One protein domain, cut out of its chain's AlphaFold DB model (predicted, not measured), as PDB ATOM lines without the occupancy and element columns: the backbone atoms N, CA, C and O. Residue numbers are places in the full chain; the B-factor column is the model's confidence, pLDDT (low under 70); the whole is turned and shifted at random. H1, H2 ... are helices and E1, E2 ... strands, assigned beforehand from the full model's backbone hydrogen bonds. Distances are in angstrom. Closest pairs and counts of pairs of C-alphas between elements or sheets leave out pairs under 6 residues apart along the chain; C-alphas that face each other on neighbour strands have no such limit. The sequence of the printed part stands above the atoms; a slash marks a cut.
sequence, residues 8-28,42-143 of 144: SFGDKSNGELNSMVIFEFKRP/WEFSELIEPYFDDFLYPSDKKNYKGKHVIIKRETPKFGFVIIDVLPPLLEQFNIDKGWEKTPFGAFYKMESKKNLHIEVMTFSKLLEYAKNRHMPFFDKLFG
ATOM      1  N   SER A   8     134.191 128.737 170.978       56.41
ATOM      2  CA  SER A   8     133.022 128.110 171.596       56.41
ATOM      3  C   SER A   8     132.051 127.559 170.550       56.41
ATOM      4  O   SER A   8     131.542 128.328 169.730       56.41
ATOM      5  N   PHE A   9     131.723 126.268 170.619       56.50
ATOM      6  CA  PHE A   9     130.652 125.663 169.818       56.50
ATOM      7  C   PHE A   9     129.447 125.321 170.691       56.50
ATOM      8  O   PHE A   9     129.602 124.876 171.829       56.50
ATOM      9  N   GLY A  10     128.251 125.520 170.139       56.28
ATOM     10  CA  GLY A  10     126.992 125.216 170.797       56.28
ATOM     11  C   GLY A  10     125.945 124.760 169.786       56.28
ATOM     12  O   GLY A  10     125.777 125.376 168.732       56.28
ATOM     13  N   ASP A  11     125.263 123.661 170.095       52.25
ATOM     14  CA  ASP A  11     124.273 123.047 169.213       52.25
ATOM     15  C   ASP A  11     122.887 123.696 169.425       52.25
ATOM     16  O   ASP A  11     122.177 123.341 170.364       52.25
ATOM     17  N   LYS A  12     122.554 124.676 168.558       52.16
ATOM     18  CA  LYS A  12     121.237 125.304 168.238       52.16
ATOM     19  C   LYS A  12     121.124 126.833 168.383       52.16
ATOM     20  O   LYS A  12     121.781 127.506 169.168       52.16
ATOM     21  N   SER A  13     120.199 127.382 167.586       49.06
ATOM     22  CA  SER A  13     119.899 128.806 167.359       49.06
ATOM     23  C   SER A  13     119.057 129.497 168.443       49.06
ATOM     24  O   SER A  13     118.797 130.699 168.328       49.06
ATOM     25  N   ASN A  14     118.614 128.784 169.488       51.00
ATOM     26  CA  ASN A  14     117.612 129.294 170.429       51.00
ATOM     27  C   ASN A  14     118.131 129.866 171.757       51.00
ATOM     28  O   ASN A  14     117.313 130.268 172.579       51.00
ATOM     29  N   GLY A  15     119.442 130.067 171.907       56.06
ATOM     30  CA  GLY A  15     120.049 130.784 173.043       56.06
ATOM     31  C   GLY A  15     120.361 129.900 174.252       56.06
ATOM     32  O   GLY A  15     121.302 130.199 174.977       56.06
ATOM     33  N   GLU A  16     119.650 128.786 174.420       59.03
ATOM     34  CA  GLU A  16     120.023 127.711 175.343       59.03
ATOM     35  C   GLU A  16     120.906 126.693 174.613       59.03
ATOM     36  O   GLU A  16     120.576 126.262 173.502       59.03
ATOM     37  N   LEU A  17     122.049 126.353 175.211       64.81
ATOM     38  CA  LEU A  17     123.017 125.418 174.639       64.81
ATOM     39  C   LEU A  17     122.850 124.022 175.250       64.81
ATOM     40  O   LEU A  17     122.840 123.875 176.470       64.81
ATOM     41  N   ASN A  18     122.785 122.993 174.398       72.19
ATOM     42  CA  ASN A  18     122.778 121.588 174.835       72.19
ATOM     43  C   ASN A  18     124.137 121.138 175.375       72.19
ATOM     44  O   ASN A  18     124.215 120.268 176.237       72.19
ATOM     45  N   SER A  19     125.206 121.714 174.844       77.19
ATOM     46  CA  SER A  19     126.566 121.510 175.308       77.19
ATOM     47  C   SER A  19     127.408 122.722 174.942       77.19
ATOM     48  O   SER A  19     127.082 123.469 174.013       77.19
ATOM     49  N   MET A  20     128.485 122.924 175.693       81.38
ATOM     50  CA  MET A  20     129.476 123.948 175.404       81.38
ATOM     51  C   MET A  20     130.832 123.288 175.221       81.38
ATOM     52  O   MET A  20     131.281 122.556 176.100       81.38
ATOM     53  N   VAL A  21     131.487 123.571 174.101       84.06
ATOM     54  CA  VAL A  21     132.857 123.116 173.851       84.06
ATOM     55  C   VAL A  21     133.761 124.327 173.728       84.06
ATOM     56  O   VAL A  21     133.451 125.195 172.920       84.06
ATOM     57  N   ILE A  22     134.849 124.381 174.498       82.75
ATOM     58  CA  ILE A  22     135.880 125.423 174.410       82.75
ATOM     59  C   ILE A  22     137.213 124.774 174.048       82.75
ATOM     60  O   ILE A  22     137.597 123.772 174.652       82.75
ATOM     61  N   PHE A  23     137.922 125.369 173.091       82.19
ATOM     62  CA  PHE A  23     139.292 125.001 172.737       82.19
ATOM     63  C   PHE A  23     140.248 126.141 173.068       82.19
ATOM     64  O   PHE A  23     140.015 127.263 172.623       82.19
ATOM     65  N   GLU A  24     141.334 125.831 173.769       82.31
ATOM     66  CA  GLU A  24     142.434 126.752 174.046       82.31
ATOM     67  C   GLU A  24     143.746 126.168 173.507       82.31
ATOM     68  O   GLU A  24     144.132 125.051 173.856       82.31
ATOM     69  N   PHE A  25     144.441 126.921 172.650       78.44
ATOM     70  CA  PHE A  25     145.738 126.533 172.090       78.44
ATOM     71  C   PHE A  25     146.857 127.297 172.786       78.44
ATOM     72  O   PHE A  25     146.904 128.524 172.717       78.44
ATOM     73  N   LYS A  26     147.803 126.573 173.387       77.50
ATOM     74  CA  LYS A  26     148.931 127.156 174.109       77.50
ATOM     75  C   LYS A  26     150.278 126.757 173.518       77.50
ATOM     76  O   LYS A  26     150.619 125.577 173.430       77.50
ATOM     77  N   ARG A  27     151.073 127.766 173.148       62.28
ATOM     78  CA  ARG A  27     152.453 127.588 172.677       62.28
ATOM     79  C   ARG A  27     153.432 127.421 173.845       62.28
ATOM     80  O   ARG A  27     153.167 127.920 174.945       62.28
ATOM     81  N   PRO A  28     154.602 126.795 173.621       48.91
ATOM     82  CA  PRO A  28     155.685 126.820 174.591       48.91
ATOM     83  C   PRO A  28     156.111 128.277 174.799       48.91
ATOM     84  O   PRO A  28     156.247 129.023 173.832       48.91
ATOM     85  N   TRP A  42     151.410 125.396 187.847       86.62
ATOM     86  CA  TRP A  42     150.075 125.862 187.475       86.62
ATOM     87  C   TRP A  42     149.211 124.682 187.026       86.62
ATOM     88  O   TRP A  42     149.722 123.693 186.486       86.62
ATOM     89  N   GLU A  43     147.910 124.756 187.303       90.94
ATOM     90  CA  GLU A  43     146.960 123.708 186.927       90.94
ATOM     91  C   GLU A  43     146.413 123.938 185.516       90.94
ATOM     92  O   GLU A  43     146.070 125.060 185.148       90.94
ATOM     93  N   PHE A  44     146.258 122.880 184.717       91.06
ATOM     94  CA  PHE A  44     145.768 123.012 183.341       91.06
ATOM     95  C   PHE A  44     144.388 123.683 183.245       91.06
ATOM     96  O   PHE A  44     144.091 124.353 182.256       91.06
ATOM     97  N   SER A  45     143.554 123.519 184.273       90.69
ATOM     98  CA  SER A  45     142.219 124.107 184.361       90.69
ATOM     99  C   SER A  45     142.237 125.635 184.395       90.69
ATOM    100  O   SER A  45     141.297 126.251 183.899       90.69
ATOM    101  N   GLU A  46     143.312 126.256 184.892       89.25
ATOM    102  CA  GLU A  46     143.458 127.717 184.958       89.25
ATOM    103  C   GLU A  46     143.372 128.377 183.574       89.25
ATOM    104  O   GLU A  46     142.969 129.532 183.463       89.25
ATOM    105  N   LEU A  47     143.701 127.638 182.508       86.44
ATOM    106  CA  LEU A  47     143.628 128.134 181.135       86.44
ATOM    107  C   LEU A  47     142.210 128.174 180.567       86.44
ATOM    108  O   LEU A  47     141.998 128.838 179.558       86.44
ATOM    109  N   ILE A  48     141.258 127.443 181.154       86.81
ATOM    110  CA  ILE A  48     139.953 127.230 180.518       86.81
ATOM    111  C   ILE A  48     138.753 127.480 181.425       86.81
ATOM    112  O   ILE A  48     137.706 127.915 180.946       86.81
ATOM    113  N   GLU A  49     138.891 127.262 182.732       88.00
ATOM    114  CA  GLU A  49     137.834 127.539 183.702       88.00
ATOM    115  C   GLU A  49     137.353 128.993 183.698       88.00
ATOM    116  O   GLU A  49     136.132 129.169 183.729       88.00
ATOM    117  N   PRO A  50     138.224 130.021 183.573       87.62
ATOM    118  CA  PRO A  50     137.761 131.403 183.496       87.62
ATOM    119  C   PRO A  50     136.771 131.621 182.355       87.62
ATOM    120  O   PRO A  50     135.791 132.336 182.529       87.62
ATOM    121  N   TYR A  51     136.965 130.946 181.214       83.00
ATOM    122  CA  TYR A  51     136.028 131.044 180.104       83.00
ATOM    123  C   TYR A  51     134.680 130.415 180.434       83.00
ATOM    124  O   TYR A  51     133.669 130.994 180.071       83.00
ATOM    125  N   PHE A  52     134.624 129.268 181.116       84.94
ATOM    126  CA  PHE A  52     133.346 128.670 181.522       84.94
ATOM    127  C   PHE A  52     132.637 129.490 182.599       84.94
ATOM    128  O   PHE A  52     131.420 129.673 182.532       84.94
ATOM    129  N   ASP A  53     133.389 130.001 183.572       85.44
ATOM    130  CA  ASP A  53     132.861 130.855 184.633       85.44
ATOM    131  C   ASP A  53     132.272 132.147 184.041       85.44
ATOM    132  O   ASP A  53     131.191 132.569 184.451       85.44
ATOM    133  N   ASP A  54     132.893 132.676 182.984       83.19
ATOM    134  CA  ASP A  54     132.432 133.818 182.190       83.19
ATOM    135  C   ASP A  54     131.059 133.640 181.516       83.19
ATOM    136  O   ASP A  54     130.439 134.633 181.137       83.19
ATOM    137  N   PHE A  55     130.576 132.406 181.337       77.81
ATOM    138  CA  PHE A  55     129.210 132.136 180.862       77.81
ATOM    139  C   PHE A  55     128.266 131.677 181.977       77.81
ATOM    140  O   PHE A  55     127.052 131.723 181.797       77.81
ATOM    141  N   LEU A  56     128.799 131.202 183.106       79.25
ATOM    142  CA  LEU A  56     128.004 130.710 184.234       79.25
ATOM    143  C   LEU A  56     127.583 131.822 185.199       79.25
ATOM    144  O   LEU A  56     126.512 131.715 185.797       79.25
ATOM    145  N   TYR A  57     128.417 132.848 185.385       78.25
ATOM    146  CA  TYR A  57     128.187 133.903 186.379       78.25
ATOM    147  C   TYR A  57     127.872 135.286 185.768       78.25
ATOM    148  O   TYR A  57     127.002 135.969 186.309       78.25
ATOM    149  N   PRO A  58     128.483 135.718 184.647       67.88
ATOM    150  CA  PRO A  58     128.071 136.913 183.906       67.88
ATOM    151  C   PRO A  58     126.844 136.659 183.015       67.88
ATOM    152  O   PRO A  58     126.876 135.843 182.096       67.88
ATOM    153  N   SER A  59     125.767 137.418 183.227       57.66
ATOM    154  CA  SER A  59     124.474 137.240 182.545       57.66
ATOM    155  C   SER A  59     124.327 137.975 181.211       57.66
ATOM    156  O   SER A  59     123.218 138.065 180.704       57.66
ATOM    157  N   ASP A  60     125.399 138.523 180.628       66.31
ATOM    158  CA  ASP A  60     125.276 139.423 179.465       66.31
ATOM    159  C   ASP A  60     126.036 138.950 178.218       66.31
ATOM    160  O   ASP A  60     126.049 139.640 177.193       66.31
ATOM    161  N   LYS A  61     126.634 137.749 178.239       70.69
ATOM    162  CA  LYS A  61     127.295 137.200 177.045       70.69
ATOM    163  C   LYS A  61     126.254 136.942 175.952       70.69
ATOM    164  O   LYS A  61     125.250 136.247 176.146       70.69
ATOM    165  N   LYS A  62     126.487 137.540 174.785       69.50
ATOM    166  CA  LYS A  62     125.662 137.393 173.582       69.50
ATOM    167  C   LYS A  62     126.419 136.579 172.547       69.50
ATOM    168  O   LYS A  62     127.632 136.709 172.408       69.50
ATOM    169  N   ASN A  63     125.699 135.751 171.803       68.31
ATOM    170  CA  ASN A  63     126.264 135.095 170.634       68.31
ATOM    171  C   ASN A  63     126.491 136.110 169.499       68.31
ATOM    172  O   ASN A  63     126.050 137.258 169.565       68.31
ATOM    173  N   TYR A  64     127.114 135.662 168.408       64.81
ATOM    174  CA  TYR A  64     127.366 136.479 167.211       64.81
ATOM    175  C   TYR A  64     126.096 137.070 166.560       64.81
ATOM    176  O   TYR A  64     126.195 137.965 165.727       64.81
ATOM    177  N   LYS A  65     124.900 136.588 166.932       66.69
ATOM    178  CA  LYS A  65     123.594 137.105 166.490       66.69
ATOM    179  C   LYS A  65     122.945 138.053 167.509       66.69
ATOM    180  O   LYS A  65     121.766 138.363 167.384       66.69
ATOM    181  N   GLY A  66     123.673 138.472 168.546       67.06
ATOM    182  CA  GLY A  66     123.174 139.372 169.588       67.06
ATOM    183  C   GLY A  66     122.188 138.733 170.575       67.06
ATOM    184  O   GLY A  66     121.642 139.441 171.421       67.06
ATOM    185  N   LYS A  67     121.959 137.415 170.505       68.75
ATOM    186  CA  LYS A  67     121.067 136.694 171.422       68.75
ATOM    187  C   LYS A  67     121.830 136.277 172.672       68.75
ATOM    188  O   LYS A  67     122.961 135.802 172.572       68.75
ATOM    189  N   HIS A  68     121.204 136.445 173.830       70.56
ATOM    190  CA  HIS A  68     121.786 136.025 175.096       70.56
ATOM    191  C   HIS A  68     122.031 134.507 175.106       70.56
ATOM    192  O   HIS A  68     121.184 133.734 174.649       70.56
ATOM    193  N   VAL A  69     123.214 134.110 175.571       71.56
ATOM    194  CA  VAL A  69     123.610 132.709 175.721       71.56
ATOM    195  C   VAL A  69     123.360 132.311 177.166       71.56
ATOM    196  O   VAL A  69     124.001 132.842 178.065       71.56
ATOM    197  N   ILE A  70     122.441 131.372 177.374       72.81
ATOM    198  CA  ILE A  70     122.116 130.841 178.696       72.81
ATOM    199  C   ILE A  70     122.782 129.473 178.822       72.81
ATOM    200  O   ILE A  70     122.430 128.536 178.100       72.81
ATOM    201  N   ILE A  71     123.742 129.363 179.741       76.25
ATOM    202  CA  ILE A  71     124.402 128.103 180.095       76.25
ATOM    203  C   ILE A  71     124.037 127.764 181.531       76.25
ATOM    204  O   ILE A  71     124.276 128.550 182.445       76.25
ATOM    205  N   LYS A  72     123.461 126.580 181.739       81.31
ATOM    206  CA  LYS A  72     123.103 126.113 183.077       81.31
ATOM    207  C   LYS A  72     124.252 125.314 183.690       81.31
ATOM    208  O   LYS A  72     125.166 124.847 182.998       81.31
ATOM    209  N   ARG A  73     124.230 125.125 185.011       82.56
ATOM    210  CA  ARG A  73     125.267 124.341 185.707       82.56
ATOM    211  C   ARG A  73     125.289 122.891 185.235       82.56
ATOM    212  O   ARG A  73     126.361 122.340 185.025       82.56
ATOM    213  N   GLU A  74     124.119 122.328 184.987       85.75
ATOM    214  CA  GLU A  74     123.893 120.976 184.492       85.75
ATOM    215  C   GLU A  74     124.182 120.799 182.998       85.75
ATOM    216  O   GLU A  74     124.336 119.664 182.558       85.75
ATOM    217  N   THR A  75     124.289 121.877 182.210       86.31
ATOM    218  CA  THR A  75     124.654 121.778 180.789       86.31
ATOM    219  C   THR A  75     126.027 121.108 180.665       86.31
ATOM    220  O   THR A  75     126.970 121.608 181.275       86.31
ATOM    221  N   PRO A  76     126.187 120.014 179.900       89.94
ATOM    222  CA  PRO A  76     127.495 119.410 179.656       89.94
ATOM    223  C   PRO A  76     128.493 120.400 179.046       89.94
ATOM    224  O   PRO A  76     128.196 121.076 178.058       89.94
ATOM    225  N   LYS A  77     129.687 120.480 179.633       90.31
ATOM    226  CA  LYS A  77     130.772 121.363 179.197       90.31
ATOM    227  C   LYS A  77     132.020 120.538 178.920       90.31
ATOM    228  O   LYS A  77     132.361 119.653 179.700       90.31
ATOM    229  N   PHE A  78     132.703 120.856 177.831       92.56
ATOM    230  CA  PHE A  78     133.914 120.177 177.390       92.56
ATOM    231  C   PHE A  78     134.996 121.213 177.116       92.56
ATOM    232  O   PHE A  78     134.860 122.045 176.220       92.56
ATOM    233  N   GLY A  79     136.051 121.193 177.915       91.62
ATOM    234  CA  GLY A  79     137.220 122.035 177.744       91.62
ATOM    235  C   GLY A  79     138.370 121.241 177.147       91.62
ATOM    236  O   GLY A  79     138.719 120.189 177.669       91.62
ATOM    237  N   PHE A  80     138.983 121.755 176.088       91.44
ATOM    238  CA  PHE A  80     140.182 121.178 175.496       91.44
ATOM    239  C   PHE A  80     141.335 122.165 175.592       91.44
ATOM    240  O   PHE A  80     141.243 123.282 175.083       91.44
ATOM    241  N   VAL A  81     142.434 121.733 176.202       91.38
ATOM    242  CA  VAL A  81     143.683 122.494 176.258       91.38
ATOM    243  C   VAL A  81     144.715 121.785 175.389       91.38
ATOM    244  O   VAL A  81     145.114 120.649 175.655       91.38
ATOM    245  N   ILE A  82     145.150 122.459 174.333       89.62
ATOM    246  CA  ILE A  82     146.117 121.937 173.379       89.62
ATOM    247  C   ILE A  82     147.443 122.619 173.661       89.62
ATOM    248  O   ILE A  82     147.617 123.795 173.353       89.62
ATOM    249  N   ILE A  83     148.380 121.877 174.235       87.31
ATOM    250  CA  ILE A  83     149.735 122.357 174.509       87.31
ATOM    251  C   ILE A  83     150.699 121.853 173.438       87.31
ATOM    252  O   ILE A  83     150.475 120.823 172.811       87.31
ATOM    253  N   ASP A  84     151.786 122.561 173.188       81.50
ATOM    254  CA  ASP A  84     152.794 122.085 172.232       81.50
ATOM    255  C   ASP A  84     153.801 121.136 172.911       81.50
ATOM    256  O   ASP A  84     153.969 119.985 172.508       81.50
ATOM    257  N   VAL A  85     154.382 121.574 174.035       80.31
ATOM    258  CA  VAL A  85     155.329 120.793 174.845       80.31
ATOM    259  C   VAL A  85     154.823 120.694 176.278       80.31
ATOM    260  O   VAL A  85     154.456 121.709 176.871       80.31
ATOM    261  N   LEU A  86     154.853 119.483 176.846       85.56
ATOM    262  CA  LEU A  86     154.527 119.223 178.248       85.56
ATOM    263  C   LEU A  86     155.796 118.883 179.051       85.56
ATOM    264  O   LEU A  86     156.332 117.784 178.911       85.56
ATOM    265  N   PRO A  87     156.300 119.804 179.886       87.38
ATOM    266  CA  PRO A  87     157.419 119.535 180.786       87.38
ATOM    267  C   PRO A  87     157.054 118.483 181.853       87.38
ATOM    268  O   PRO A  87     155.991 118.613 182.464       87.38
ATOM    269  N   PRO A  88     157.941 117.521 182.186       89.25
ATOM    270  CA  PRO A  88     157.649 116.470 183.173       89.25
ATOM    271  C   PRO A  88     157.265 116.991 184.565       89.25
ATOM    272  O   PRO A  88     156.443 116.398 185.256       89.25
ATOM    273  N   LEU A  89     157.836 118.126 184.981       88.69
ATOM    274  CA  LEU A  89     157.506 118.755 186.264       88.69
ATOM    275  C   LEU A  89     156.080 119.320 186.286       88.69
ATOM    276  O   LEU A  89     155.412 119.233 187.311       88.69
ATOM    277  N   LEU A  90     155.614 119.874 185.161       89.00
ATOM    278  CA  LEU A  90     154.251 120.393 185.027       89.00
ATOM    279  C   LEU A  90     153.237 119.246 184.988       89.00
ATOM    280  O   LEU A  90     152.177 119.324 185.604       89.00
ATOM    281  N   GLU A  91     153.587 118.178 184.276       92.06
ATOM    282  CA  GLU A  91     152.831 116.932 184.253       92.06
ATOM    283  C   GLU A  91     152.656 116.360 185.661       92.06
ATOM    284  O   GLU A  91     151.522 116.148 186.087       92.06
ATOM    285  N   GLN A  92     153.752 116.164 186.401       93.56
ATOM    286  CA  GLN A  92     153.686 115.614 187.754       93.56
ATOM    287  C   GLN A  92     152.870 116.516 188.684       93.56
ATOM    288  O   GLN A  92     152.002 116.022 189.396       93.56
ATOM    289  N   PHE A  93     153.084 117.835 188.615       93.94
ATOM    290  CA  PHE A  93     152.310 118.796 189.396       93.94
ATOM    291  C   PHE A  93     150.802 118.652 189.154       93.94
ATOM    292  O   PHE A  93     150.028 118.665 190.104       93.94
ATOM    293  N   ASN A  94     150.371 118.473 187.903       94.62
ATOM    294  CA  ASN A  94     148.954 118.304 187.586       94.62
ATOM    295  C   ASN A  94     148.414 116.935 188.027       94.62
ATOM    296  O   ASN A  94     147.301 116.864 188.546       94.62
ATOM    297  N   ILE A  95     149.192 115.856 187.913       95.94
ATOM    298  CA  ILE A  95     148.803 114.542 188.461       95.94
ATOM    299  C   ILE A  95     148.549 114.648 189.971       95.94
ATOM    300  O   ILE A  95     147.505 114.211 190.454       95.94
ATOM    301  N   ASP A  96     149.442 115.319 190.704       95.88
ATOM    302  CA  ASP A  96     149.310 115.537 192.152       95.88
ATOM    303  C   ASP A  96     148.062 116.373 192.514       95.88
ATOM    304  O   ASP A  96     147.567 116.322 193.641       95.88
ATOM    305  N   LYS A  97     147.515 117.126 191.550       95.00
ATOM    306  CA  LYS A  97     146.278 117.922 191.655       95.00
ATOM    307  C   LYS A  97     145.016 117.180 191.199       95.00
ATOM    308  O   LYS A  97     143.951 117.793 191.043       95.00
ATOM    309  N   GLY A  98     145.117 115.865 191.013       95.06
ATOM    310  CA  GLY A  98     143.992 114.991 190.690       95.06
ATOM    311  C   GLY A  98     143.655 114.932 189.203       95.06
ATOM    312  O   GLY A  98     142.511 114.646 188.858       95.06
ATOM    313  N   TRP A  99     144.615 115.233 188.325       96.62
ATOM    314  CA  TRP A  99     144.481 114.938 186.901       96.62
ATOM    315  C   TRP A  99     144.822 113.478 186.624       96.62
ATOM    316  O   TRP A  99     145.806 112.942 187.130       96.62
ATOM    317  N   GLU A 100     144.034 112.851 185.760       97.06
ATOM    318  CA  GLU A 100     144.217 111.459 185.365       97.06
ATOM    319  C   GLU A 100     144.720 111.371 183.926       97.06
ATOM    320  O   GLU A 100     144.459 112.248 183.103       97.06
ATOM    321  N   LYS A 101     145.444 110.298 183.599       94.75
ATOM    322  CA  LYS A 101     145.876 110.027 182.226       94.75
ATOM    323  C   LYS A 101     144.898 109.092 181.536       94.75
ATOM    324  O   LYS A 101     144.550 108.034 182.050       94.75
ATOM    325  N   THR A 102     144.528 109.449 180.318       91.12
ATOM    326  CA  THR A 102     143.892 108.534 179.371       91.12
ATOM    327  C   THR A 102     144.878 107.436 178.946       91.12
ATOM    328  O   THR A 102     146.095 107.657 178.964       91.12
ATOM    329  N   PRO A 103     144.389 106.280 178.456       87.06
ATOM    330  CA  PRO A 103     145.249 105.212 177.935       87.06
ATOM    331  C   PRO A 103     146.212 105.642 176.819       87.06
ATOM    332  O   PRO A 103     147.229 104.992 176.600       87.06
ATOM    333  N   PHE A 104     145.908 106.732 176.112       84.62
ATOM    334  CA  PHE A 104     146.706 107.226 174.990       84.62
ATOM    335  C   PHE A 104     147.582 108.441 175.345       84.62
ATOM    336  O   PHE A 104     148.235 109.004 174.460       84.62
ATOM    337  N   GLY A 105     147.626 108.833 176.623       87.12
ATOM    338  CA  GLY A 105     148.558 109.835 177.147       87.12
ATOM    339  C   GLY A 105     148.063 111.284 177.156       87.12
ATOM    340  O   GLY A 105     148.842 112.166 177.502       87.12
ATOM    341  N   ALA A 106     146.802 111.554 176.803       92.69
ATOM    342  CA  ALA A 106     146.149 112.818 177.166       92.69
ATOM    343  C   ALA A 106     145.788 112.824 178.660       92.69
ATOM    344  O   ALA A 106     145.596 111.754 179.240       92.69
ATOM    345  N   PHE A 107     145.659 114.000 179.265       95.56
ATOM    346  CA  PHE A 107     145.199 114.170 180.644       95.56
ATOM    347  C   PHE A 107     143.736 114.561 180.655       95.56
ATOM    348  O   PHE A 107     143.285 115.255 179.748       95.56
ATOM    349  N   TYR A 108     143.006 114.176 181.691       96.69
ATOM    350  CA  TYR A 108     141.648 114.645 181.887       96.69
ATOM    351  C   TYR A 108     141.320 114.883 183.356       96.69
ATOM    352  O   TYR A 108     141.950 114.328 184.259       96.69
ATOM    353  N   LYS A 109     140.303 115.716 183.574       95.88
ATOM    354  CA  LYS A 109     139.700 115.974 184.879       95.88
ATOM    355  C   LYS A 109     138.203 116.224 184.717       95.88
ATOM    356  O   LYS A 109     137.766 116.841 183.747       95.88
ATOM    357  N   MET A 110     137.416 115.717 185.663       94.31
ATOM    358  CA  MET A 110     135.965 115.903 185.714       94.31
ATOM    359  C   MET A 110     135.588 116.774 186.908       94.31
ATOM    360  O   MET A 110     135.746 116.367 188.055       94.31
ATOM    361  N   GLU A 111     135.005 117.936 186.637       91.44
ATOM    362  CA  GLU A 111     134.429 118.818 187.647       91.44
ATOM    363  C   GLU A 111     132.915 118.600 187.733       91.44
ATOM    364  O   GLU A 111     132.106 119.315 187.128       91.44
ATOM    365  N   SER A 112     132.513 117.589 188.509       88.56
ATOM    366  CA  SER A 112     131.119 117.124 188.608       88.56
ATOM    367  C   SER A 112     130.130 118.233 188.985       88.56
ATOM    368  O   SER A 112     129.010 118.260 188.486       88.56
ATOM    369  N   LYS A 113     130.543 119.197 189.821       88.75
ATOM    370  CA  LYS A 113     129.689 120.326 190.243       88.75
ATOM    371  C   LYS A 113     129.374 121.311 189.111       88.75
ATOM    372  O   LYS A 113     128.374 122.022 189.197       88.75
ATOM    373  N   LYS A 114     130.226 121.379 188.084       87.19
ATOM    374  CA  LYS A 114     130.067 122.256 186.911       87.19
ATOM    375  C   LYS A 114     129.615 121.480 185.659       87.19
ATOM    376  O   LYS A 114     129.432 122.105 184.613       87.19
ATOM    377  N   ASN A 115     129.446 120.155 185.762       91.44
ATOM    378  CA  ASN A 115     129.298 119.224 184.637       91.44
ATOM    379  C   ASN A 115     130.341 119.479 183.533       91.44
ATOM    380  O   ASN A 115     130.006 119.621 182.356       91.44
ATOM    381  N   LEU A 116     131.601 119.636 183.954       92.62
ATOM    382  CA  LEU A 116     132.709 120.047 183.102       92.62
ATOM    383  C   LEU A 116     133.733 118.919 182.986       92.62
ATOM    384  O   LEU A 116     134.327 118.503 183.977       92.62
ATOM    385  N   HIS A 117     133.942 118.455 181.761       95.06
ATOM    386  CA  HIS A 117     135.045 117.588 181.383       95.06
ATOM    387  C   HIS A 117     136.161 118.445 180.798       95.06
ATOM    388  O   HIS A 117     135.909 119.199 179.860       95.06
ATOM    389  N   ILE A 118     137.378 118.334 181.318       95.25
ATOM    390  CA  ILE A 118     138.548 119.001 180.746       95.25
ATOM    391  C   ILE A 118     139.517 117.935 180.262       95.25
ATOM    392  O   ILE A 118     139.844 117.029 181.023       95.25
ATOM    393  N   GLU A 119     139.989 118.061 179.027       95.06
ATOM    394  CA  GLU A 119     141.006 117.199 178.433       95.06
ATOM    395  C   GLU A 119     142.194 118.043 177.950       95.06
ATOM    396  O   GLU A 119     142.030 119.093 177.327       95.06
ATOM    397  N   VAL A 120     143.410 117.593 178.250       94.50
ATOM    398  CA  VAL A 120     144.662 118.275 177.911       94.50
ATOM    399  C   VAL A 120     145.526 117.327 177.098       94.50
ATOM    400  O   VAL A 120     145.793 116.197 177.510       94.50
ATOM    401  N   MET A 121     145.992 117.775 175.939       93.19
ATOM    402  CA  MET A 121     146.808 116.949 175.051       93.19
ATOM    403  C   MET A 121     147.819 117.784 174.281       93.19
ATOM    404  O   MET A 121     147.658 118.996 174.131       93.19
ATOM    405  N   THR A 122     148.861 117.132 173.762       90.06
ATOM    406  CA  THR A 122     149.786 117.815 172.859       90.06
ATOM    407  C   THR A 122     149.174 118.001 171.472       90.06
ATOM    408  O   THR A 122     148.314 117.218 171.060       90.06
ATOM    409  N   PHE A 123     149.648 118.979 170.697       85.75
ATOM    410  CA  PHE A 123     149.212 119.143 169.305       85.75
ATOM    411  C   PHE A 123     149.445 117.872 168.468       85.75
ATOM    412  O   PHE A 123     148.565 117.436 167.725       85.75
ATOM    413  N   SER A 124     150.591 117.212 168.647       85.69
ATOM    414  CA  SER A 124     150.884 115.928 168.000       85.69
ATOM    415  C   SER A 124     149.863 114.846 168.364       85.69
ATOM    416  O   SER A 124     149.418 114.103 167.489       85.69
ATOM    417  N   LYS A 125     149.442 114.783 169.635       88.44
ATOM    418  CA  LYS A 125     148.424 113.836 170.104       88.44
ATOM    419  C   LYS A 125     147.041 114.154 169.534       88.44
ATOM    420  O   LYS A 125     146.337 113.236 169.126       88.44
ATOM    421  N   LEU A 126     146.678 115.433 169.425       87.62
ATOM    422  CA  LEU A 126     145.439 115.857 168.768       87.62
ATOM    423  C   LEU A 126     145.390 115.377 167.310       87.62
ATOM    424  O   LEU A 126     144.379 114.826 166.871       87.62
ATOM    425  N   LEU A 127     146.487 115.546 166.564       85.56
ATOM    426  CA  LEU A 127     146.587 115.050 165.190       85.56
ATOM    427  C   LEU A 127     146.492 113.522 165.119       85.56
ATOM    428  O   LEU A 127     145.844 112.991 164.217       85.56
ATOM    429  N   GLU A 128     147.122 112.816 166.060       87.00
ATOM    430  CA  GLU A 128     147.029 111.360 166.177       87.00
ATOM    431  C   GLU A 128     145.583 110.915 166.425       87.00
ATOM    432  O   GLU A 128     145.093 110.037 165.724       87.00
ATOM    433  N   TYR A 129     144.868 111.554 167.354       84.94
ATOM    434  CA  TYR A 129     143.460 111.259 167.634       84.94
ATOM    435  C   TYR A 129     142.566 111.525 166.430       84.94
ATOM    436  O   TYR A 129     141.726 110.690 166.095       84.94
ATOM    437  N   ALA A 130     142.752 112.663 165.760       81.12
ATOM    438  CA  ALA A 130     141.966 113.018 164.586       81.12
ATOM    439  C   ALA A 130     142.098 111.965 163.473       81.12
ATOM    440  O   ALA A 130     141.099 111.598 162.858       81.12
ATOM    441  N   LYS A 131     143.314 111.443 163.261       79.94
ATOM    442  CA  LYS A 131     143.589 110.393 162.273       79.94
ATOM    443  C   LYS A 131     143.116 109.022 162.758       79.94
ATOM    444  O   LYS A 131     142.258 108.400 162.144       79.94
ATOM    445  N   ASN A 132     143.628 108.564 163.892       79.94
ATOM    446  CA  ASN A 132     143.549 107.163 164.299       79.94
ATOM    447  C   ASN A 132     142.240 106.790 164.998       79.94
ATOM    448  O   ASN A 132     141.904 105.613 165.042       79.94
ATOM    449  N   ARG A 133     141.489 107.743 165.566       73.56
ATOM    450  CA  ARG A 133     140.262 107.409 166.313       73.56
ATOM    451  C   ARG A 133     139.081 107.108 165.392       73.56
ATOM    452  O   ARG A 133     138.235 106.290 165.738       73.56
ATOM    453  N   HIS A 134     139.042 107.739 164.219       71.25
ATOM    454  CA  HIS A 134     137.960 107.561 163.251       71.25
ATOM    455  C   HIS A 134     138.367 106.723 162.034       71.25
ATOM    456  O   HIS A 134     137.490 106.098 161.442       71.25
ATOM    457  N   MET A 135     139.661 106.644 161.682       71.44
ATOM    458  CA  MET A 135     140.102 105.806 160.556       71.44
ATOM    459  C   MET A 135     139.675 104.341 160.691       71.44
ATOM    460  O   MET A 135     139.010 103.882 159.781       71.44
ATOM    461  N   PRO A 136     139.887 103.622 161.812       73.19
ATOM    462  CA  PRO A 136     139.486 102.216 161.916       73.19
ATOM    463  C   PRO A 136     137.978 101.992 161.753       73.19
ATOM    464  O   PRO A 136     137.550 100.951 161.257       73.19
ATOM    465  N   PHE A 137     137.163 102.965 162.176       71.31
ATOM    466  CA  PHE A 137     135.721 102.936 161.953       71.31
ATOM    467  C   PHE A 137     135.408 103.042 160.460       71.31
ATOM    468  O   PHE A 137     134.669 102.212 159.938       71.31
ATOM    469  N   PHE A 138     136.006 104.007 159.760       71.88
ATOM    470  CA  PHE A 138     135.793 104.200 158.327       71.88
ATOM    471  C   PHE A 138     136.440 103.114 157.461       71.88
ATOM    472  O   PHE A 138     135.831 102.695 156.482       71.88
ATOM    473  N   ASP A 139     137.598 102.590 157.852       76.12
ATOM    474  CA  ASP A 139     138.263 101.453 157.217       76.12
ATOM    475  C   ASP A 139     137.379 100.207 157.294       76.12
ATOM    476  O   ASP A 139     137.300  99.453 156.333       76.12
ATOM    477  N   LYS A 140     136.645 100.001 158.395       77.38
ATOM    478  CA  LYS A 140     135.647  98.922 158.481       77.38
ATOM    479  C   LYS A 140     134.331  99.232 157.774       77.38
ATOM    480  O   LYS A 140     133.640  98.301 157.377       77.38
ATOM    481  N   LEU A 141     133.956 100.504 157.657       75.00
ATOM    482  CA  LEU A 141     132.709 100.908 157.004       75.00
ATOM    483  C   LEU A 141     132.819 100.873 155.472       75.00
ATOM    484  O   LEU A 141     131.832 100.610 154.790       75.00
ATOM    485  N   PHE A 142     134.008 101.169 154.942       76.06
ATOM    486  CA  PHE A 142     134.265 101.352 153.512       76.06
ATOM    487  C   PHE A 142     135.372 100.448 152.953       76.06
ATOM    488  O   PHE A 142     135.576 100.421 151.737       76.06
ATOM    489  N   GLY A 143     136.084  99.707 153.801       60.50
ATOM    490  CA  GLY A 143     136.998  98.656 153.368       60.50
ATOM    491  C   GLY A 143     136.219  97.446 152.858       60.50
ATOM    492  O   GLY A 143     135.310  96.962 153.530       60.50
TER     493      GLY A 143
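This is residues 8 to 28 and 42 to 143 of the 144 residues of an uncharacterized protein of Chitinophaga niastensis (UniProt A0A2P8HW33). What is seen first? A twisted four-stranded sheet makes a wall, with H2 over one face, H4 standing up from the other, and residues 130 to 143, including H5, sticking out as an arm. What builds it? The printed part has 123 residues, class mixed helices and strands, with five named helices and four named strands along the chain as E1 H1 H2 E2 H3 E3 E4 H4 H5; the mixed sheet runs E1 E2 E4 E3. It is only just compact, close to loose, with radius of gyration of the C-alphas 16.4 A and spans of 44 by 39 by 26 A.

How do strands pair? E2, residues 77 to 83, is parallel to E1, residues 20 to 26, at 12 degrees (N 22 and O 78, 2.9 A), and to E4, residues 116 to 122, at 18 degrees (N 79 and O 117, 2.8 A), these pairs within hydrogen-bond range. E4 and E3, residues 107 to 111, form an antiparallel hairpin at 167 degrees, with N 109 and O 118 within hydrogen-bond range at 2.9 A. Where are the helices? H2, residues 49 to 56, runs along the strands at height 9.9 A over the sheet; on the opposite face H4, residues 123 to 132, stands up at 52 degrees, its closest C-alphas to E2 being Phe 123 and Ile 82, 5.8 A. H1, residues 44 to 47, and H3, residues 88 to 96, only graze the sheet; H5, residues 135 to 142, is not on it. Are helix backbones bonded? Every O i to N i+4 pair is within hydrogen-bond range in H3, H4 and H5, and 3 of 4 in H2; H1 is too short for one.

Where do the elements begin and end? E1 begins at C-alpha 20 (129.476, 123.948, 175.404); H5 ends at C-alpha 142 (134.265, 101.352, 153.512). How long are they? From first to last C-alpha, E4 spans 20.0 A, E1 19.8 A, E2 19.6 A and H4 14.2 A.

How large is it? The farthest C-alphas, Ser 59 and Gly 143, are 50.0 A apart. What is missing or unsure? Residues 29 to 41 are not printed, with 14.1 A between C-alphas 28 and 42; the link H2 to E2 is long. pLDDT is under 70 at residues 8 to 17, 27 to 28, 58 to 60, 62 to 67 and 143.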